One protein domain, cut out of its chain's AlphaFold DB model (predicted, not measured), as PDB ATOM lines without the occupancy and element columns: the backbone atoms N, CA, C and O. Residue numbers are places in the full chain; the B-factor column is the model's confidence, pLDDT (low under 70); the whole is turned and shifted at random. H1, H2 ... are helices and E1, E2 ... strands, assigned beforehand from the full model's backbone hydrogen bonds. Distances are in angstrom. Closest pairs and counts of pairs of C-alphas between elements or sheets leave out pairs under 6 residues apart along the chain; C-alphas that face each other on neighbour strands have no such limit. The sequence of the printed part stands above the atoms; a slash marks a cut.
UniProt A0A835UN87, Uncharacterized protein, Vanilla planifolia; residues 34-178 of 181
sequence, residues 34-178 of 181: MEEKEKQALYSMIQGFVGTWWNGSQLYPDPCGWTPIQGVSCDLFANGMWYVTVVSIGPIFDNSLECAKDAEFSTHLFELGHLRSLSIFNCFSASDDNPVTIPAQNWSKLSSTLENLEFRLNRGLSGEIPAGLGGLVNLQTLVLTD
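AT A GLANCE: This is residues 34 to 178 of the 181 residues of an uncharacterized protein of Vanilla planifolia (UniProt A0A835UN87). The printed part from E2 onward is a short solenoid, its chain wound in right-handed turns that set E2, E3, E4 and E5 side by side in one curled wall and the short helices H3, H4 and H5 on the other side of the turns. At the first end of this coil E1 adds an antiparallel edge strand, and the long helix H1 covers E2 on the side of the short helices, with little H2 near it. The 145 printed residues hold H1 H2 E1 E2 H3 E3 H4 E4 H5 E5 in that order; the sheet, E1 E2 E3 E4 E5, is mixed. The class is mixed, helices and strands, with 61 residues in named elements, under half. The whole is compact, with a radius of gyration of the C-alphas of 14.7 A and spans of 44 by 34 by 23 A.

IN THESE COORDINATES: H1, residues 36 to 50, begins at C-alpha 36 (20.337, -3.324, 30.664) and is 20.8 A long. H2 is residues 56 to 59. E1, residues 72 to 76, measures 14.0 A and E2, residues 82 to 89, 20.0 A; E2 bends by 52 degrees at residue 86. H3 is residues 107 to 111, E3 117 to 121, H4 139 to 142, E4 148 to 152 and H5 163 to 167. E5, residues 173 to 177, ends at C-alpha 177 (34.175, -5.560, 62.412).

HOW THE PARTS SIT: E1 and E2 form an antiparallel hairpin, with N 73 and O 86 2.9 A apart. E2 and E3 are parallel, with N 87 and O 117 at 2.9 A; E3 and E4 are parallel, with N 120 and O 150 at 2.8 A; E4 and E5 are parallel, with N 151 and O 175 at 2.8 A. From edge to edge the sheet's curl is 87 degrees and its twist 5 degrees. Three strand-helix-strand units, parallel neighbour strands with a helix between them in the chain, have right-handed crossovers: E2, H3, E3; E3, H4, E4; and E4, H5, E5. H1 is on the sheet at a height of 9.8 A and runs along E2, at 0 degrees on the local plane; it lies over E2, while 2 of its C-alphas fall on E3, only just too few to be over that strand. H1 touches H3, closest at the C-alphas of Met 45 and His 108, 5.1 A. H3 touches H4, at the C-alphas of Phe 110 and Lys 141, 6.1 A. H4 touches H5, at the C-alphas of Trp 139 and Gly 164, 5.8 A. H1 and H2 are close but not clearly touching, the C-alphas of Tyr 43 and Gly 56 being 6.4 A apart. O i to N i+4 pairs within hydrogen-bond range number 10 of 11 in H1 and 0 of 1 in H3 and in H5, where 2 of 2 O i to N i+3 pairs are within range; H2 and H4 are too short for an i+4 pair.

THE WHOLE: The two C-alphas farthest apart are those of Ala 78 and Asp 128, 47.1 A. The printed part has no cut. The links H2 to E1, E2 to H3 and E3 to H4 are long. The mean pLDDT of the printed part is 94.5; residues 128 to 129 are under 70.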
ATOM      1  N   MET A  34      26.177   0.472  28.941       94.81
ATOM      2  CA  MET A  34      25.965  -0.542  29.975       94.81
ATOM      3  C   MET A  34      24.885  -1.532  29.531       94.81
ATOM      4  O   MET A  34      23.909  -1.155  28.880       94.81
ATOM      5  N   GLU A  35      25.042  -2.810  29.879       95.56
ATOM      6  CA  GLU A  35      23.998  -3.805  29.620       95.56
ATOM      7  C   GLU A  35      22.769  -3.539  30.496       95.56
ATOM      8  O   GLU A  35      22.889  -3.340  31.705       95.56
ATOM      9  N   GLU A  36      21.568  -3.608  29.916       95.38
ATOM     10  CA  GLU A  36      20.337  -3.324  30.664       95.38
ATOM     11  C   GLU A  36      20.177  -4.250  31.879       95.38
ATOM     12  O   GLU A  36      19.789  -3.793  32.947       95.38
ATOM     13  N   LYS A  37      20.558  -5.530  31.761       97.06
ATOM     14  CA  LYS A  37      20.516  -6.474  32.891       97.06
ATOM     15  C   LYS A  37      21.445  -6.083  34.043       97.06
ATOM     16  O   LYS A  37      21.056  -6.250  35.188       97.06
ATOM     17  N   GLU A  38      22.631  -5.540  33.758       98.00
ATOM     18  CA  GLU A  38      23.574  -5.091  34.791       98.00
ATOM     19  C   GLU A  38      22.967  -3.898  35.535       98.00
ATOM     20  O   GLU A  38      22.976  -3.838  36.761       98.00
ATOM     21  N   LYS A  39      22.373  -2.967  34.782       97.25
ATOM     22  CA  LYS A  39      21.733  -1.776  35.341       97.25
ATOM     23  C   LYS A  39      20.532  -2.140  36.217       97.25
ATOM     24  O   LYS A  39      20.394  -1.612  37.317       97.25
ATOM     25  N   GLN A  40      19.689  -3.066  35.759       97.00
ATOM     26  CA  GLN A  40      18.552  -3.552  36.544       97.00
ATOM     27  C   GLN A  40      19.009  -4.321  37.790       97.00
ATOM     28  O   GLN A  40      18.488  -4.066  38.874       97.00
ATOM     29  N   ALA A  41      20.027  -5.179  37.673       98.19
ATOM     30  CA  ALA A  41      20.611  -5.877  38.814       98.19
ATOM     31  C   ALA A  41      21.150  -4.900  39.869       98.19
ATOM     32  O   ALA A  41      20.883  -5.077  41.056       98.19
ATOM     33  N   LEU A  42      21.838  -3.831  39.447       98.06
ATOM     34  CA  LEU A  42      22.313  -2.773  40.340       98.06
ATOM     35  C   LEU A  42      21.150  -2.133  41.105       98.06
ATOM     36  O   LEU A  42      21.209  -2.022  42.330       98.06
ATOM     37  N   TYR A  43      20.087  -1.731  40.406       97.56
ATOM     38  CA  TYR A  43      18.939  -1.096  41.047       97.56
ATOM     39  C   TYR A  43      18.219  -2.034  42.013       97.56
ATOM     40  O   TYR A  43      17.935  -1.634  43.139       97.56
ATOM     41  N   SER A  44      17.955  -3.277  41.611       97.50
ATOM     42  CA  SER A  44      17.284  -4.261  42.464       97.50
ATOM     43  C   SER A  44      18.138  -4.675  43.662       97.50
ATOM     44  O   SER A  44      17.607  -4.894  44.748       97.50
ATOM     45  N   MET A  45      19.463  -4.727  43.505       97.81
ATOM     46  CA  MET A  45      20.381  -4.930  44.623       97.81
ATOM     47  C   MET A  45      20.314  -3.757  45.606       97.81
ATOM     48  O   MET A  45      20.131  -3.991  46.798       97.81
ATOM     49  N   ILE A  46      20.370  -2.509  45.122       97.31
ATOM     50  CA  ILE A  46      20.241  -1.311  45.966       97.31
ATOM     51  C   ILE A  46      18.900  -1.312  46.711       97.31
ATOM     52  O   ILE A  46      18.887  -1.086  47.919       97.31
ATOM     53  N   GLN A  47      17.790  -1.621  46.030       96.81
ATOM     54  CA  GLN A  47      16.454  -1.718  46.638       96.81
ATOM     55  C   GLN A  47      16.394  -2.712  47.799       96.81
ATOM     56  O   GLN A  47      15.651  -2.468  48.746       96.81
ATOM     57  N   GLY A  48      17.191  -3.784  47.760       96.62
ATOM     58  CA  GLY A  48      17.323  -4.709  48.887       96.62
ATOM     59  C   GLY A  48      17.816  -4.019  50.158       96.62
ATOM     60  O   GLY A  48      17.339  -4.323  51.240       96.62
ATOM     61  N   PHE A  49      18.705  -3.030  50.046       96.06
ATOM     62  CA  PHE A  49      19.249  -2.316  51.203       96.06
ATOM     63  C   PHE A  49      18.476  -1.051  51.573       96.06
ATOM     64  O   PHE A  49      18.398  -0.710  52.749       96.06
ATOM     65  N   VAL A  50      17.943  -0.323  50.593       94.56
ATOM     66  CA  VAL A  50      17.361   1.020  50.803       94.56
ATOM     67  C   VAL A  50      15.831   1.021  50.738       94.56
ATOM     68  O   VAL A  50      15.196   2.043  50.996       94.56
ATOM     69  N   GLY A  51      15.229  -0.130  50.424       94.44
ATOM     70  CA  GLY A  51      13.791  -0.340  50.316       94.44
ATOM     71  C   GLY A  51      13.256  -0.206  48.886       94.44
ATOM     72  O   GLY A  51      13.763   0.547  48.053       94.44
ATOM     73  N   THR A  52      12.160  -0.914  48.606       91.38
ATOM     74  CA  THR A  52      11.519  -0.976  47.273       91.38
ATOM     75  C   THR A  52      10.876   0.337  46.824       91.38
ATOM     76  O   THR A  52      10.592   0.515  45.640       91.38
ATOM     77  N   TRP A  53      10.664   1.276  47.751       89.31
ATOM     78  CA  TRP A  53      10.183   2.624  47.447       89.31
ATOM     79  C   TRP A  53      11.197   3.423  46.617       89.31
ATOM     80  O   TRP A  53      10.813   4.336  45.883       89.31
ATOM     81  N   TRP A  54      12.486   3.087  46.722       91.69
ATOM     82  CA  TRP A  54      13.533   3.738  45.957       91.69
ATOM     83  C   TRP A  54      13.451   3.321  44.487       91.69
ATOM     84  O   TRP A  54      13.515   2.138  44.144       91.69
ATOM     85  N   ASN A  55      13.333   4.309  43.600       86.25
ATOM     86  CA  ASN A  55      13.368   4.112  42.155       86.25
ATOM     87  C   ASN A  55      14.505   4.934  41.542       86.25
ATOM     88  O   ASN A  55      14.322   6.084  41.138       86.25
ATOM     89  N   GLY A  56      15.688   4.325  41.460       83.00
ATOM     90  CA  GLY A  56      16.871   4.974  40.905       83.00
ATOM     91  C   GLY A  56      16.830   5.212  39.399       83.00
ATOM     92  O   GLY A  56      17.571   6.060  38.924       83.00
ATOM     93  N   SER A  57      15.961   4.532  38.641       85.88
ATOM     94  CA  SER A  57      15.999   4.573  37.168       85.88
ATOM     95  C   SER A  57      15.768   5.967  36.572       85.88
ATOM     96  O   SER A  57      16.328   6.292  35.529       85.88
ATOM     97  N   GLN A  58      14.963   6.803  37.236       87.62
ATOM     98  CA  GLN A  58      14.686   8.172  36.786       87.62
ATOM     99  C   GLN A  58      15.764   9.166  37.222       87.62
ATOM    100  O   GLN A  58      16.038  10.123  36.505       87.62
ATOM    101  N   LEU A  59      16.351   8.951  38.400       88.50
ATOM    102  CA  LEU A  59      17.365   9.837  38.979       88.50
ATOM    103  C   LEU A  59      18.762   9.546  38.427       88.50
ATOM    104  O   LEU A  59      19.560  10.460  38.244       88.50
ATOM    105  N   TYR A  60      19.028   8.275  38.140       94.19
ATOM    106  CA  TYR A  60      20.322   7.753  37.728       94.19
ATOM    107  C   TYR A  60      20.207   6.935  36.436       94.19
ATOM    108  O   TYR A  60      20.594   5.766  36.442       94.19
ATOM    109  N   PRO A  61      19.655   7.485  35.335       94.38
ATOM    110  CA  PRO A  61      19.459   6.746  34.085       94.38
ATOM    111  C   PRO A  61      20.765   6.223  33.462       94.38
ATOM    112  O   PRO A  61      20.721   5.270  32.682       94.38
ATOM    113  N   ASP A  62      21.905   6.824  33.815       95.25
ATOM    114  CA  ASP A  62      23.254   6.422  33.418       95.25
ATOM    115  C   ASP A  62      24.202   6.361  34.643       95.25
ATOM    116  O   ASP A  62      24.973   7.297  34.888       95.25
ATOM    117  N   PRO A  63      24.129   5.290  35.460       95.56
ATOM    118  CA  PRO A  63      24.841   5.199  36.740       95.56
ATOM    119  C   PRO A  63      26.362   5.049  36.602       95.56
ATOM    120  O   PRO A  63      27.084   5.315  37.560       95.56
ATOM    121  N   CYS A  64      26.849   4.641  35.428       96.00
ATOM    122  CA  CYS A  64      28.277   4.521  35.124       96.00
ATOM    123  C   CYS A  64      28.813   5.696  34.290       96.00
ATOM    124  O   CYS A  64      29.999   5.718  33.965       96.00
ATOM    125  N   GLY A  65      27.953   6.648  33.920       94.25
ATOM    126  CA  GLY A  65      28.307   7.817  33.124       94.25
ATOM    127  C   GLY A  65      27.929   9.113  33.826       94.25
ATOM    128  O   GLY A  65      28.497   9.461  34.860       94.25
ATOM    129  N   TRP A  66      27.004   9.875  33.244       92.81
ATOM    130  CA  TRP A  66      26.749  11.262  33.658       92.81
ATOM    131  C   TRP A  66      25.828  11.413  34.881       92.81
ATOM    132  O   TRP A  66      25.739  12.514  35.424       92.81
ATOM    133  N   THR A  67      25.185  10.340  35.358       94.00
ATOM    134  CA  THR A  67      24.390  10.349  36.603       94.00
ATOM    135  C   THR A  67      24.902   9.310  37.604       94.00
ATOM    136  O   THR A  67      24.209   8.322  37.861       94.00
ATOM    137  N   PRO A  68      26.112   9.483  38.163       93.75
ATOM    138  CA  PRO A  68      26.694   8.504  39.072       93.75
ATOM    139  C   PRO A  68      25.901   8.396  40.378       93.75
ATOM    140  O   PRO A  68      25.385   9.387  40.902       93.75
ATOM    141  N   ILE A  69      25.846   7.183  40.927       94.50
ATOM    142  CA  ILE A  69      25.286   6.919  42.257       94.50
ATOM    143  C   ILE A  69      26.430   6.965  43.269       94.50
ATOM    144  O   ILE A  69      27.450   6.299  43.092       94.50
ATOM    145  N   GLN A  70      26.264   7.724  44.353       93.31
ATOM    146  CA  GLN A  70      27.266   7.778  45.416       93.31
ATOM    147  C   GLN A  70      27.513   6.376  45.994       93.31
ATOM    148  O   GLN A  70      26.574   5.679  46.373       93.31
ATOM    149  N   GLY A  71      28.784   5.973  46.073       95.00
ATOM    150  CA  GLY A  71      29.174   4.640  46.541       95.00
ATOM    151  C   GLY A  71      29.139   3.552  45.464       95.00
ATOM    152  O   GLY A  71      29.542   2.428  45.746       95.00
ATOM    153  N   VAL A  72      28.728   3.867  44.234       96.81
ATOM    154  CA  VAL A  72      28.828   2.965  43.081       96.81
ATOM    155  C   VAL A  72      29.960   3.435  42.174       96.81
ATOM    156  O   VAL A  72      30.131   4.628  41.927       96.81
ATOM    157  N   SER A  73      30.763   2.504  41.669       97.62
ATOM    158  CA  SER A  73      31.738   2.786  40.611       97.62
ATOM    159  C   SER A  73      31.735   1.684  39.568       97.62
ATOM    160  O   SER A  73      31.399   0.531  39.856       97.62
ATOM    161  N   CYS A  74      32.114   2.064  38.353       98.31
ATOM    162  CA  CYS A  74      32.109   1.191  37.196       98.31
ATOM    163  C   CYS A  74      33.430   1.280  36.444       98.31
ATOM    164  O   CYS A  74      34.073   2.328  36.448       98.31
ATOM    165  N   ASP A  75      33.768   0.213  35.726       98.00
ATOM    166  CA  ASP A  75      34.900   0.199  34.802       98.00
ATOM    167  C   ASP A  75      34.472  -0.232  33.404       98.00
ATOM    168  O   ASP A  75      33.500  -0.972  33.233       98.00
ATOM    169  N   LEU A  76      35.244   0.213  32.413       96.81
ATOM    170  CA  LEU A  76      35.119  -0.199  31.022       96.81
ATOM    171  C   LEU A  76      35.908  -1.489  30.782       96.81
ATOM    172  O   LEU A  76      37.112  -1.554  31.034       96.81
ATOM    173  N   PHE A  77      35.242  -2.501  30.235       96.56
ATOM    174  CA  PHE A  77      35.854  -3.790  29.926       96.56
ATOM    175  C   PHE A  77      36.202  -3.912  28.441       96.56
ATOM    176  O   PHE A  77      35.768  -3.128  27.597       96.56
ATOM    177  N   ALA A  78      37.004  -4.927  28.100       96.06
ATOM    178  CA  ALA A  78      37.520  -5.143  26.744       96.06
ATOM    179  C   ALA A  78      36.425  -5.322  25.670       96.06
ATOM    180  O   ALA A  78      36.688  -5.132  24.485       96.06
ATOM    181  N   ASN A  79      35.204  -5.674  26.075       94.62
ATOM    182  CA  ASN A  79      34.038  -5.760  25.197       94.62
ATOM    183  C   ASN A  79      33.387  -4.396  24.896       94.62
ATOM    184  O   ASN A  79      32.385  -4.352  24.186       94.62
ATOM    185  N   GLY A  80      33.934  -3.300  25.426       95.25
ATOM    186  CA  GLY A  80      33.407  -1.951  25.247       95.25
ATOM    187  C   GLY A  80      32.210  -1.618  26.141       95.25
ATOM    188  O   GLY A  80      31.589  -0.581  25.923       95.25
ATOM    189  N   MET A  81      31.888  -2.467  27.122       96.44
ATOM    190  CA  MET A  81      30.769  -2.265  28.043       96.44
ATOM    191  C   MET A  81      31.260  -1.846  29.430       96.44
ATOM    192  O   MET A  81      32.313  -2.291  29.895       96.44
ATOM    193  N   TRP A  82      30.472  -1.001  30.089       97.81
ATOM    194  CA  TRP A  82      30.668  -0.619  31.482       97.81
ATOM    195  C   TRP A  82      29.949  -1.594  32.412       97.81
ATOM    196  O   TRP A  82      28.788  -1.934  32.174       97.81
ATOM    197  N   TYR A  83      30.626  -2.002  33.484       98.38
ATOM    198  CA  TYR A  83      30.061  -2.861  34.527       98.38
ATOM    199  C   TYR A  83      30.326  -2.290  35.908       98.38
ATOM    200  O   TYR A  83      31.311  -1.576  36.104       98.38
ATOM    201  N   VAL A  84      29.470  -2.636  36.867       98.62
ATOM    202  CA  VAL A  84      29.627  -2.229  38.260       98.62
ATOM    203  C   VAL A  84      30.751  -3.040  38.890       98.62
ATOM    204  O   VAL A  84      30.737  -4.270  38.876       98.62
ATOM    205  N   THR A  85      31.727  -2.349  39.468       98.81
ATOM    206  CA  THR A  85      32.919  -2.980  40.050       98.81
ATOM    207  C   THR A  85      33.108  -2.641  41.520       98.81
ATOM    208  O   THR A  85      33.730  -3.416  42.249       98.81
ATOM    209  N   VAL A  86      32.517  -1.542  41.991       98.69
ATOM    210  CA  VAL A  86      32.512  -1.161  43.405       98.69
ATOM    211  C   VAL A  86      31.100  -0.799  43.827       98.69
ATOM    212  O   VAL A  86      30.432  -0.010  43.160       98.69
ATOM    213  N   VAL A  87      30.676  -1.353  44.960       98.00
ATOM    214  CA  VAL A  87      29.446  -0.974  45.648       98.00
ATOM    215  C   VAL A  87      29.747  -0.751  47.122       98.00
ATOM    216  O   VAL A  87      30.309  -1.609  47.804       98.00
ATOM    217  N   SER A  88      29.331   0.405  47.618       96.94
ATOM    218  CA  SER A  88      29.420   0.796  49.013       96.94
ATOM    219  C   SER A  88      28.071   1.352  49.457       96.94
ATOM    220  O   SER A  88      27.640   2.393  48.962       96.94
ATOM    221  N   ILE A  89      27.388   0.642  50.356       96.31
ATOM    222  CA  ILE A  89      26.072   1.025  50.878       96.31
ATOM    223  C   ILE A  89      26.191   1.360  52.362       96.31
ATOM    224  O   ILE A  89      26.893   0.676  53.110       96.31
ATOM    225  N   GLY A  90      25.488   2.410  52.778       94.00
ATOM    226  CA  GLY A  90      25.511   2.921  54.141       94.00
ATOM    227  C   GLY A  90      25.880   4.399  54.216       94.00
ATOM    228  O   GLY A  90      26.375   4.956  53.229       94.00
ATOM    229  N   PRO A  91      25.683   5.042  55.381       91.62
ATOM    230  CA  PRO A  91      25.948   6.464  55.607       91.62
ATOM    231  C   PRO A  91      27.458   6.750  55.712       91.62
ATOM    232  O   PRO A  91      27.989   7.027  56.784       91.62
ATOM    233  N   ILE A  92      28.162   6.620  54.588       85.00
ATOM    234  CA  ILE A  92      29.615   6.806  54.458       85.00
ATOM    235  C   ILE A  92      29.936   8.240  54.024       85.00
ATOM    236  O   ILE A  92      30.943   8.807  54.442       85.00
ATOM    237  N   PHE A  93      29.068   8.828  53.201       83.50
ATOM    238  CA  PHE A  93      29.188  10.175  52.655       83.50
ATOM    239  C   PHE A  93      27.896  10.965  52.901       83.50
ATOM    240  O   PHE A  93      26.843  10.371  53.120       83.50
ATOM    241  N   ASP A  94      27.947  12.295  52.787       81.25
ATOM    242  CA  ASP A  94      26.789  13.171  53.046       81.25
ATOM    243  C   ASP A  94      25.568  12.868  52.152       81.25
ATOM    244  O   ASP A  94      24.435  13.086  52.567       81.25
ATOM    245  N   ASN A  95      25.791  12.332  50.944       84.00
ATOM    246  CA  ASN A  95      24.744  11.941  49.985       84.00
ATOM    247  C   ASN A  95      24.631  10.418  49.815       84.00
ATOM    248  O   ASN A  95      24.208   9.929  48.765       84.00
ATOM    249  N   SER A  96      25.084   9.653  50.806       87.44
ATOM    250  CA  SER A  96      24.915   8.205  50.810       87.44
ATOM    251  C   SER A  96      23.439   7.818  50.797       87.44
ATOM    252  O   SER A  96      22.600   8.475  51.408       87.44
ATOM    253  N   LEU A  97      23.129   6.699  50.144       88.44
ATOM    254  CA  LEU A  97      21.805   6.104  50.258       88.44
ATOM    255  C   LEU A  97      21.593   5.583  51.687       88.44
ATOM    256  O   LEU A  97      22.416   4.826  52.208       88.44
ATOM    257  N   GLU A  98      20.490   5.994  52.310       89.94
ATOM    258  CA  GLU A  98      20.105   5.539  53.646       89.94
ATOM    259  C   GLU A  98      19.515   4.127  53.584       89.94
ATOM    260  O   GLU A  98      18.646   3.839  52.757       89.94
ATOM    261  N   CYS A  99      19.984   3.238  54.460       94.31
ATOM    262  CA  CYS A  99      19.480   1.871  54.511       94.31
ATOM    263  C   CYS A  99      18.097   1.836  55.179       94.31
ATOM    264  O   CYS A  99      17.836   2.547  56.153       94.31
ATOM    265  N   ALA A 100      17.211   0.991  54.662       93.38
ATOM    266  CA  ALA A 100      15.885   0.785  55.218       93.38
ATOM    267  C   ALA A 100      15.924  -0.129  56.452       93.38
ATOM    268  O   ALA A 100      16.895  -0.839  56.711       93.38
ATOM    269  N   LYS A 101      14.838  -0.128  57.231       90.88
ATOM    270  CA  LYS A 101      14.715  -0.995  58.418       90.88
ATOM    271  C   LYS A 101      14.626  -2.480  58.068       90.88
ATOM    272  O   LYS A 101      14.982  -3.319  58.885       90.88
ATOM    273  N   ASP A 102      14.115  -2.777  56.883       90.38
ATOM    274  CA  ASP A 102      13.967  -4.100  56.283       90.38
ATOM    275  C   ASP A 102      15.080  -4.392  55.267       90.38
ATOM    276  O   ASP A 102      14.892  -5.205  54.367       90.38
ATOM    277  N   ALA A 103      16.236  -3.730  55.403       94.62
ATOM    278  CA  ALA A 103      17.392  -3.981  54.556       94.62
ATOM    279  C   ALA A 103      17.772  -5.470  54.557       94.62
ATOM    280  O   ALA A 103      17.919  -6.094  55.610       94.62
ATOM    281  N   GLU A 104      18.018  -6.011  53.371       95.25
ATOM    282  CA  GLU A 104      18.393  -7.400  53.145       95.25
ATOM    283  C   GLU A 104      19.415  -7.541  52.011       95.25
ATOM    284  O   GLU A 104      19.566  -6.688  51.133       95.25
ATOM    285  N   PHE A 105      20.107  -8.680  51.995       96.81
ATOM    286  CA  PHE A 105      20.945  -9.063  50.865       96.81
ATOM    287  C   PHE A 105      20.089  -9.669  49.746       96.81
ATOM    288  O   PHE A 105      19.793 -10.865  49.751       96.81
ATOM    289  N   SER A 106      19.731  -8.858  48.751       95.56
ATOM    290  CA  SER A 106      19.012  -9.341  47.567       95.56
ATOM    291  C   SER A 106      19.849 -10.325  46.738       95.56
ATOM    292  O   SER A 106      21.059 -10.156  46.577       95.56
ATOM    293  N   THR A 107      19.206 -11.312  46.102       97.12
ATOM    294  CA  THR A 107      19.886 -12.248  45.184       97.12
ATOM    295  C   THR A 107      20.507 -11.559  43.967       97.12
ATOM    296  O   THR A 107      21.462 -12.094  43.402       97.12
ATOM    297  N   HIS A 108      20.014 -10.370  43.601       98.19
ATOM    298  CA  HIS A 108      20.550  -9.541  42.515       98.19
ATOM    299  C   HIS A 108      21.992  -9.083  42.773       98.19
ATOM    300  O   HIS A 108      22.717  -8.799  41.825       98.19
ATOM    301  N   LEU A 109      22.459  -9.095  44.031       98.44
ATOM    302  CA  LEU A 109      23.874  -8.885  44.350       98.44
ATOM    303  C   LEU A 109      24.782  -9.816  43.537       98.44
ATOM    304  O   LEU A 109      25.818  -9.400  43.030       98.44
ATOM    305  N   PHE A 110      24.372 -11.074  43.377       98.19
ATOM    306  CA  PHE A 110      25.165 -12.081  42.682       98.19
ATOM    307  C   PHE A 110      24.994 -12.052  41.157       98.19
ATOM    308  O   PHE A 110      25.525 -12.923  40.467       98.19
ATOM    309  N   GLU A 111      24.225 -11.101  40.626       98.50
ATOM    310  CA  GLU A 111      24.115 -10.835  39.187       98.50
ATOM    311  C   GLU A 111      25.144  -9.799  38.720       98.50
ATOM    312  O   GLU A 111      25.485  -9.785  37.538       98.50
ATOM    313  N   LEU A 112      25.712  -9.019  39.649       98.50
ATOM    314  CA  LEU A 112      26.823  -8.091  39.415       98.50
ATOM    315  C   LEU A 112      28.147  -8.859  39.290       98.50
ATOM    316  O   LEU A 112      29.024  -8.796  40.150       98.50
ATOM    317  N   GLY A 113      28.289  -9.633  38.214       98.12
ATOM    318  CA  GLY A 113      29.391 -10.586  38.033       98.12
ATOM    319  C   GLY A 113      30.792  -9.964  37.987       98.12
ATOM    320  O   GLY A 113      31.774 -10.677  38.176       98.12
ATOM    321  N   HIS A 114      30.895  -8.651  37.771       98.56
ATOM    322  CA  HIS A 114      32.159  -7.907  37.698       98.56
ATOM    323  C   HIS A 114      32.526  -7.191  39.007       98.56
ATOM    324  O   HIS A 114      33.529  -6.475  39.053       98.56
ATOM    325  N   LEU A 115      31.737  -7.388  40.068       98.81
ATOM    326  CA  LEU A 115      31.946  -6.739  41.354       98.81
ATOM    327  C   LEU A 115      33.291  -7.156  41.963       98.81
ATOM    328  O   LEU A 115      33.514  -8.330  42.252       98.81
ATOM    329  N   ARG A 116      34.173  -6.179  42.185       98.88
ATOM    330  CA  ARG A 116      35.467  -6.363  42.858       98.88
ATOM    331  C   ARG A 116      35.421  -5.979  44.326       98.88
ATOM    332  O   ARG A 116      36.086  -6.613  45.136       98.88
ATOM    333  N   SER A 117      34.626  -4.973  44.681       98.88
ATOM    334  CA  SER A 117      34.524  -4.493  46.058       98.88
ATOM    335  C   SER A 117      33.075  -4.333  46.489       98.88
ATOM    336  O   SER A 117      32.318  -3.594  45.859       98.88
ATOM    337  N   LEU A 118      32.719  -4.967  47.606       98.69
ATOM    338  CA  LEU A 118      31.445  -4.786  48.293       98.69
ATOM    339  C   LEU A 118      31.688  -4.322  49.728       98.69
ATOM    340  O   LEU A 118      32.338  -5.021  50.502       98.69
ATOM    341  N   SER A 119      31.116  -3.178  50.093       98.06
ATOM    342  CA  SER A 119      31.140  -2.657  51.460       98.06
ATOM    343  C   SER A 119      29.730  -2.337  51.938       98.06
ATOM    344  O   SER A 119      29.040  -1.530  51.322       98.06
ATOM    345  N   ILE A 120      29.320  -2.915  53.066       97.69
ATOM    346  CA  ILE A 120      28.059  -2.593  53.743       97.69
ATOM    347  C   ILE A 120      28.377  -2.016  55.119       97.69
ATOM    348  O   ILE A 120      28.948  -2.690  55.984       97.69
ATOM    349  N   PHE A 121      27.995  -0.762  55.327       96.00
ATOM    350  CA  PHE A 121      28.331   0.006  56.515       96.00
ATOM    351  C   PHE A 121      27.070   0.433  57.261       96.00
ATOM    352  O   PHE A 121      26.261   1.178  56.720       96.00
ATOM    353  N   ASN A 122      26.925   0.014  58.520       95.31
ATOM    354  CA  ASN A 122      25.852   0.468  59.413       95.31
ATOM    355  C   ASN A 122      24.435   0.408  58.789       95.31
ATOM    356  O   ASN A 122      23.611   1.289  59.030       95.31
ATOM    357  N   CYS A 123      24.154  -0.607  57.965       94.81
ATOM    358  CA  CYS A 123      22.828  -0.805  57.375       94.81
ATOM    359  C   CYS A 123      21.916  -1.639  58.266       94.81
ATOM    360  O   CYS A 123      20.718  -1.381  58.334       94.81
ATOM    361  N   PHE A 124      22.465  -2.642  58.952       94.44
ATOM    362  CA  PHE A 124      21.659  -3.551  59.759       94.44
ATOM    363  C   PHE A 124      21.673  -3.107  61.221       94.44
ATOM    364  O   PHE A 124      22.682  -3.239  61.922       94.44
ATOM    365  N   SER A 125      20.544  -2.570  61.679       87.62
ATOM    366  CA  SER A 125      20.348  -2.166  63.074       87.62
ATOM    367  C   SER A 125      20.059  -3.373  63.966       87.62
ATOM    368  O   SER A 125      19.397  -4.316  63.548       87.62
ATOM    369  N   ALA A 126      20.526  -3.334  65.217       77.25
ATOM    370  CA  ALA A 126      20.160  -4.343  66.208       77.25
ATOM    371  C   ALA A 126      18.689  -4.170  66.611       77.25
ATOM    372  O   ALA A 126      18.336  -3.223  67.312       77.25
ATOM    373  N   SER A 127      17.844  -5.087  66.157       75.50
ATOM    374  CA  SER A 127      16.479  -5.271  66.644       75.50
ATOM    375  C   SER A 127      16.191  -6.763  66.727       75.50
ATOM    376  O   SER A 127      16.494  -7.481  65.773       75.50
ATOM    377  N   ASP A 128      15.591  -7.207  67.830       60.16
ATOM    378  CA  ASP A 128      15.306  -8.627  68.089       60.16
ATOM    379  C   ASP A 128      14.386  -9.266  67.028       60.16
ATOM    380  O   ASP A 128      14.407 -10.482  66.851       60.16
ATOM    381  N   ASP A 129      13.631  -8.457  66.277       69.94
ATOM    382  CA  ASP A 129      12.638  -8.935  65.310       69.94
ATOM    383  C   ASP A 129      13.186  -9.187  63.891       69.94
ATOM    384  O   ASP A 129      12.481  -9.795  63.091       69.94
ATOM    385  N   ASN A 130      14.416  -8.758  63.557       70.62
ATOM    386  CA  ASN A 130      14.990  -8.891  62.203       70.62
ATOM    387  C   ASN A 130      16.514  -9.152  62.220       70.62
ATOM    388  O   ASN A 130      17.299  -8.296  61.800       70.62
ATOM    389  N   PRO A 131      16.979 -10.321  62.699       84.38
ATOM    390  CA  PRO A 131      18.366 -10.720  62.501       84.38
ATOM    391  C   PRO A 131      18.633 -10.952  61.006       84.38
ATOM    392  O   PRO A 131      17.972 -11.767  60.362       84.38
ATOM    393  N   VAL A 132      19.621 -10.248  60.455       94.25
ATOM    394  CA  VAL A 132      20.066 -10.428  59.068       94.25
ATOM    395  C   VAL A 132      21.280 -11.345  59.066       94.25
ATOM    396  O   VAL A 132      22.164 -11.214  59.908       94.25
ATOM    397  N   THR A 133      21.344 -12.271  58.114       95.75
ATOM    398  CA  THR A 133      22.493 -13.170  57.940       95.75
ATOM    399  C   THR A 133      23.151 -12.924  56.589       95.75
ATOM    400  O   THR A 133      22.508 -12.470  55.640       95.75
ATOM    401  N   ILE A 134      24.447 -13.222  56.485       97.44
ATOM    402  CA  ILE A 134      25.129 -13.230  55.189       97.44
ATOM    403  C   ILE A 134      24.532 -14.379  54.352       97.44
ATOM    404  O   ILE A 134      24.460 -15.503  54.856       97.44
ATOM    405  N   PRO A 135      24.145 -14.164  53.076       97.00
ATOM    406  CA  PRO A 135      23.595 -15.230  52.245       97.00
ATOM    407  C   PRO A 135      24.522 -16.442  52.192       97.00
ATOM    408  O   PRO A 135      25.713 -16.311  51.927       97.00
ATOM    409  N   ALA A 136      23.987 -17.644  52.398       96.12
ATOM    410  CA  ALA A 136      24.812 -18.853  52.413       96.12
ATOM    411  C   ALA A 136      25.226 -19.342  51.012       96.12
ATOM    412  O   ALA A 136      26.142 -20.153  50.874       96.12
ATOM    413  N   GLN A 137      24.538 -18.880  49.964       95.69
ATOM    414  CA  GLN A 137      24.641 -19.407  48.601       95.69
ATOM    415  C   GLN A 137      25.094 -18.328  47.608       95.69
ATOM    416  O   GLN A 137      25.141 -17.149  47.933       95.69
ATOM    417  N   ASN A 138      25.393 -18.745  46.374       97.31
ATOM    418  CA  ASN A 138      25.704 -17.898  45.210       97.31
ATOM    419  C   ASN A 138      27.027 -17.112  45.223       97.31
ATOM    420  O   ASN A 138      27.391 -16.588  44.172       97.31
ATOM    421  N   TRP A 139      27.805 -17.112  46.309       97.69
ATOM    422  CA  TRP A 139      29.150 -16.505  46.338       97.69
ATOM    423  C   TRP A 139      30.092 -17.019  45.245       97.69
ATOM    424  O   TRP A 139      30.934 -16.273  44.756       97.69
ATOM    425  N   SER A 140      29.908 -18.260  44.783       96.88
ATOM    426  CA  SER A 140      30.667 -18.815  43.657       96.88
ATOM    427  C   SER A 140      30.537 -17.999  42.366       96.88
ATOM    428  O   SER A 140      31.464 -18.014  41.560       96.88
ATOM    429  N   LYS A 141      29.444 -17.246  42.177       97.81
ATOM    430  CA  LYS A 141      29.259 -16.347  41.024       97.81
ATOM    431  C   LYS A 141      30.228 -15.161  41.021       97.81
ATOM    432  O   LYS A 141      30.485 -14.611  39.960       97.81
ATOM    433  N   LEU A 142      30.765 -14.798  42.187       98.38
ATOM    434  CA  LEU A 142      31.718 -13.699  42.369       98.38
ATOM    435  C   LEU A 142      33.143 -14.203  42.652       98.38
ATOM    436  O   LEU A 142      34.046 -13.415  42.914       98.38
ATOM    437  N   SER A 143      33.365 -15.522  42.604       97.62
ATOM    438  CA  SER A 143      34.633 -16.155  42.994       97.62
ATOM    439  C   SER A 143      35.837 -15.641  42.203       97.62
ATOM    440  O   SER A 143      36.919 -15.468  42.765       97.62
ATOM    441  N   SER A 144      35.641 -15.360  40.915       96.69
ATOM    442  CA  SER A 144      36.691 -14.890  40.012       96.69
ATOM    443  C   SER A 144      36.860 -13.371  39.977       96.69
ATOM    444  O   SER A 144      37.707 -12.895  39.226       96.69
ATOM    445  N   THR A 145      36.061 -12.601  40.716       98.38
ATOM    446  CA  THR A 145      36.042 -11.133  40.596       98.38
ATOM    447  C   THR A 145      36.129 -10.401  41.925       98.38
ATOM    448  O   THR A 145      36.802  -9.379  41.974       98.38
ATOM    449  N   LEU A 146      35.522 -10.912  42.999       98.81
ATOM    450  CA  LEU A 146      35.498 -10.210  44.279       98.81
ATOM    451  C   LEU A 146      36.865 -10.257  44.973       98.81
ATOM    452  O   LEU A 146      37.392 -11.328  45.267       98.81
ATOM    453  N   GLU A 147      37.399  -9.078  45.271       98.88
ATOM    454  CA  GLU A 147      38.699  -8.853  45.907       98.88
ATOM    455  C   GLU A 147      38.536  -8.297  47.331       98.88
ATOM    456  O   GLU A 147      39.301  -8.648  48.233       98.88
ATOM    457  N   ASN A 148      37.499  -7.489  47.562       98.88
ATOM    458  CA  ASN A 148      37.247  -6.811  48.829       98.88
ATOM    459  C   ASN A 148      35.805  -7.051  49.291       98.88
ATOM    460  O   ASN A 148      34.849  -6.723  48.586       98.88
ATOM    461  N   LEU A 149      35.656  -7.586  50.503       98.81
ATOM    462  CA  LEU A 149      34.369  -7.755  51.167       98.81
ATOM    463  C   LEU A 149      34.422  -7.159  52.572       98.81
ATOM    464  O   LEU A 149      35.161  -7.633  53.434       98.81
ATOM    465  N   GLU A 150      33.616  -6.130  52.810       98.56
ATOM    466  CA  GLU A 150      33.594  -5.415  54.080       98.56
ATOM    467  C   GLU A 150      32.180  -5.305  54.645       98.56
ATOM    468  O   GLU A 150      31.287  -4.720  54.034       98.56
ATOM    469  N   PHE A 151      31.988  -5.806  55.861       98.12
ATOM    470  CA  PHE A 151      30.803  -5.575  56.675       98.12
ATOM    471  C   PHE A 151      31.232  -4.912  57.979       98.12
ATOM    472  O   PHE A 151      31.981  -5.495  58.770       98.12
ATOM    473  N   ARG A 152      30.786  -3.671  58.193       97.50
ATOM    474  CA  ARG A 152      31.220  -2.838  59.319       97.50
ATOM    475  C   ARG A 152      30.032  -2.203  60.030       97.50
ATOM    476  O   ARG A 152      29.144  -1.667  59.374       97.50
ATOM    477  N   LEU A 153      30.058  -2.200  61.363       96.12
ATOM    478  CA  LEU A 153      29.033  -1.574  62.215       96.12
ATOM    479  C   LEU A 153      27.606  -2.108  61.985       96.12
ATOM    480  O   LEU A 153      26.634  -1.419  62.286       96.12
ATOM    481  N   ASN A 154      27.444  -3.323  61.461       96.31
ATOM    482  CA  ASN A 154      26.124  -3.898  61.240       96.31
ATOM    483  C   ASN A 154      25.702  -4.735  62.449       96.31
ATOM    484  O   ASN A 154      25.799  -5.959  62.446       96.31
ATOM    485  N   ARG A 155      25.204  -4.080  63.499       93.75
ATOM    486  CA  ARG A 155      24.821  -4.755  64.753       93.75
ATOM    487  C   ARG A 155      23.649  -5.736  64.603       93.75
ATOM    488  O   ARG A 155      23.465  -6.586  65.466       93.75
ATOM    489  N   GLY A 156      22.853  -5.623  63.542       94.19
ATOM    490  CA  GLY A 156      21.808  -6.592  63.187       94.19
ATOM    491  C   GLY A 156      22.296  -7.768  62.332       94.19
ATOM    492  O   GLY A 156      21.530  -8.701  62.110       94.19
ATOM    493  N   LEU A 157      23.546  -7.731  61.850       95.56
ATOM    494  CA  LEU A 157      24.148  -8.802  61.057       95.56
ATOM    495  C   LEU A 157      24.726  -9.868  61.990       95.56
ATOM    496  O   LEU A 157      25.694  -9.600  62.699       95.56
ATOM    497  N   SER A 158      24.127 -11.053  61.995       94.31
ATOM    498  CA  SER A 158      24.451 -12.151  62.908       94.31
ATOM    499  C   SER A 158      24.468 -13.506  62.191       94.31
ATOM    500  O   SER A 158      24.384 -13.584  60.961       94.31
ATOM    501  N   GLY A 159      24.599 -14.587  62.961       94.12
ATOM    502  CA  GLY A 159      24.654 -15.955  62.449       94.12
ATOM    503  C   GLY A 159      26.070 -16.401  62.093       94.12
ATOM    504  O   GLY A 159      27.053 -15.757  62.441       94.12
ATOM    505  N   GLU A 160      26.187 -17.541  61.417       95.75
ATOM    506  CA  GLU A 160      27.492 -18.084  61.034       95.75
ATOM    507  C   GLU A 160      28.052 -17.390  59.789       95.75
ATOM    508  O   GLU A 160      27.320 -17.049  58.856       95.75
ATOM    509  N   ILE A 161      29.378 -17.246  59.736       96.75
ATOM    510  CA  ILE A 161      30.079 -16.799  58.529       96.75
ATOM    511  C   ILE A 161      29.972 -17.916  57.474       96.75
ATOM    512  O   ILE A 161      30.486 -19.015  57.707       96.75
ATOM    513  N   PRO A 162      29.350 -17.680  56.301       96.31
ATOM    514  CA  PRO A 162      29.119 -18.745  55.337       96.31
ATOM    515  C   PRO A 162      30.413 -19.332  54.777       96.31
ATOM    516  O   PRO A 162      31.255 -18.611  54.240       96.31
ATOM    517  N   ALA A 163      30.516 -20.664  54.773       95.62
ATOM    518  CA  ALA A 163      31.643 -21.377  54.165       95.62
ATOM    519  C   ALA A 163      31.829 -21.046  52.669       95.62
ATOM    520  O   ALA A 163      32.939 -21.140  52.148       95.62
ATOM    521  N   GLY A 164      30.762 -20.607  51.988       94.62
ATOM    522  CA  GLY A 164      30.811 -20.132  50.603       94.62
ATOM    523  C   GLY A 164      31.771 -18.957  50.379       94.62
ATOM    524  O   GLY A 164      32.322 -18.850  49.285       94.62
ATOM    525  N   LEU A 165      32.046 -18.137  51.405       96.94
ATOM    526  CA  LEU A 165      33.061 -17.079  51.328       96.94
ATOM    527  C   LEU A 165      34.473 -17.642  51.120       96.94
ATOM    528  O   LEU A 165      35.286 -17.022  50.443       96.94
ATOM    529  N   GLY A 166      34.751 -18.850  51.622       95.19
ATOM    530  CA  GLY A 166      36.025 -19.539  51.395       95.19
ATOM    531  C   GLY A 166      36.255 -19.955  49.938       95.19
ATOM    532  O   GLY A 166      37.375 -20.290  49.566       95.19
ATOM    533  N   GLY A 167      35.212 -19.925  49.101       95.69
ATOM    534  CA  GLY A 167      35.310 -20.171  47.664       95.69
ATOM    535  C   GLY A 167      35.682 -18.938  46.836       95.69
ATOM    536  O   GLY A 167      35.783 -19.055  45.616       95.69
ATOM    537  N   LEU A 168      35.852 -17.762  47.445       98.12
ATOM    538  CA  LEU A 168      36.215 -16.525  46.753       98.12
ATOM    539  C   LEU A 168      37.731 -16.472  46.531       98.12
ATOM    540  O   LEU A 168      38.475 -15.928  47.342       98.12
ATOM    541  N   VAL A 169      38.199 -17.082  45.440       97.56
ATOM    542  CA  VAL A 169      39.635 -17.340  45.220       97.56
ATOM    543  C   VAL A 169      40.469 -16.075  45.017       97.56
ATOM    544  O   VAL A 169      41.674 -16.109  45.250       97.56
ATOM    545  N   ASN A 170      39.834 -14.975  44.609       98.31
ATOM    546  CA  ASN A 170      40.484 -13.678  44.423       98.31
ATOM    547  C   ASN A 170      40.317 -12.733  45.621       98.31
ATOM    548  O   ASN A 170      40.821 -11.613  45.565       98.31
ATOM    549  N   LEU A 171      39.657 -13.164  46.705       98.56
ATOM    550  CA  LEU A 171      39.426 -12.318  47.873       98.56
ATOM    551  C   LEU A 171      40.750 -12.019  48.586       98.56
ATOM    552  O   LEU A 171      41.445 -12.916  49.058       98.56
ATOM    553  N   GLN A 172      41.080 -10.737  48.681       98.50
ATOM    554  CA  GLN A 172      42.290 -10.229  49.326       98.50
ATOM    555  C   GLN A 172      41.974  -9.626  50.693       98.50
ATOM    556  O   GLN A 172      42.776  -9.723  51.619       98.50
ATOM    557  N   THR A 173      40.800  -9.006  50.820       98.62
ATOM    558  CA  THR A 173      40.381  -8.300  52.030       98.62
ATOM    559  C   THR A 173      39.013  -8.791  52.483       98.62
ATOM    560  O   THR A 173      38.038  -8.704  51.739       98.62
ATOM    561  N   LEU A 174      38.943  -9.265  53.730       98.44
ATOM    562  CA  LEU A 174      37.701  -9.583  54.430       98.44
ATOM    563  C   LEU A 174      37.662  -8.815  55.753       98.44
ATOM    564  O   LEU A 174      38.466  -9.079  56.648       98.44
ATOM    565  N   VAL A 175      36.721  -7.881  55.886       98.50
ATOM    566  CA  VAL A 175      36.523  -7.091  57.111       98.50
ATOM    567  C   VAL A 175      35.145  -7.391  57.684       98.50
ATOM    568  O   VAL A 175      34.143  -7.199  57.008       98.50
ATOM    569  N   LEU A 176      35.098  -7.833  58.943       97.81
ATOM    570  CA  LEU A 176      33.872  -8.232  59.646       97.81
ATOM    571  C   LEU A 176      33.774  -7.573  61.034       97.81
ATOM    572  O   LEU A 176      33.468  -8.227  62.027       97.81
ATOM    573  N   THR A 177      34.057  -6.276  61.128       97.69
ATOM    574  CA  THR A 177      34.175  -5.560  62.412       97.69
ATOM    575  C   THR A 177      32.845  -4.974  62.890       97.69
ATOM    576  O   THR A 177      32.083  -4.431  62.096       97.69
ATOM    577  N   ASP A 178      32.598  -5.020  64.203       95.94
ATOM    578  CA  ASP A 178      31.404  -4.448  64.849       95.94
ATOM    579  C   ASP A 178      30.072  -4.981  64.284       95.94
ATOM    580  O   ASP A 178      29.097  -4.243  64.120       95.94
TER     581      ASP A 178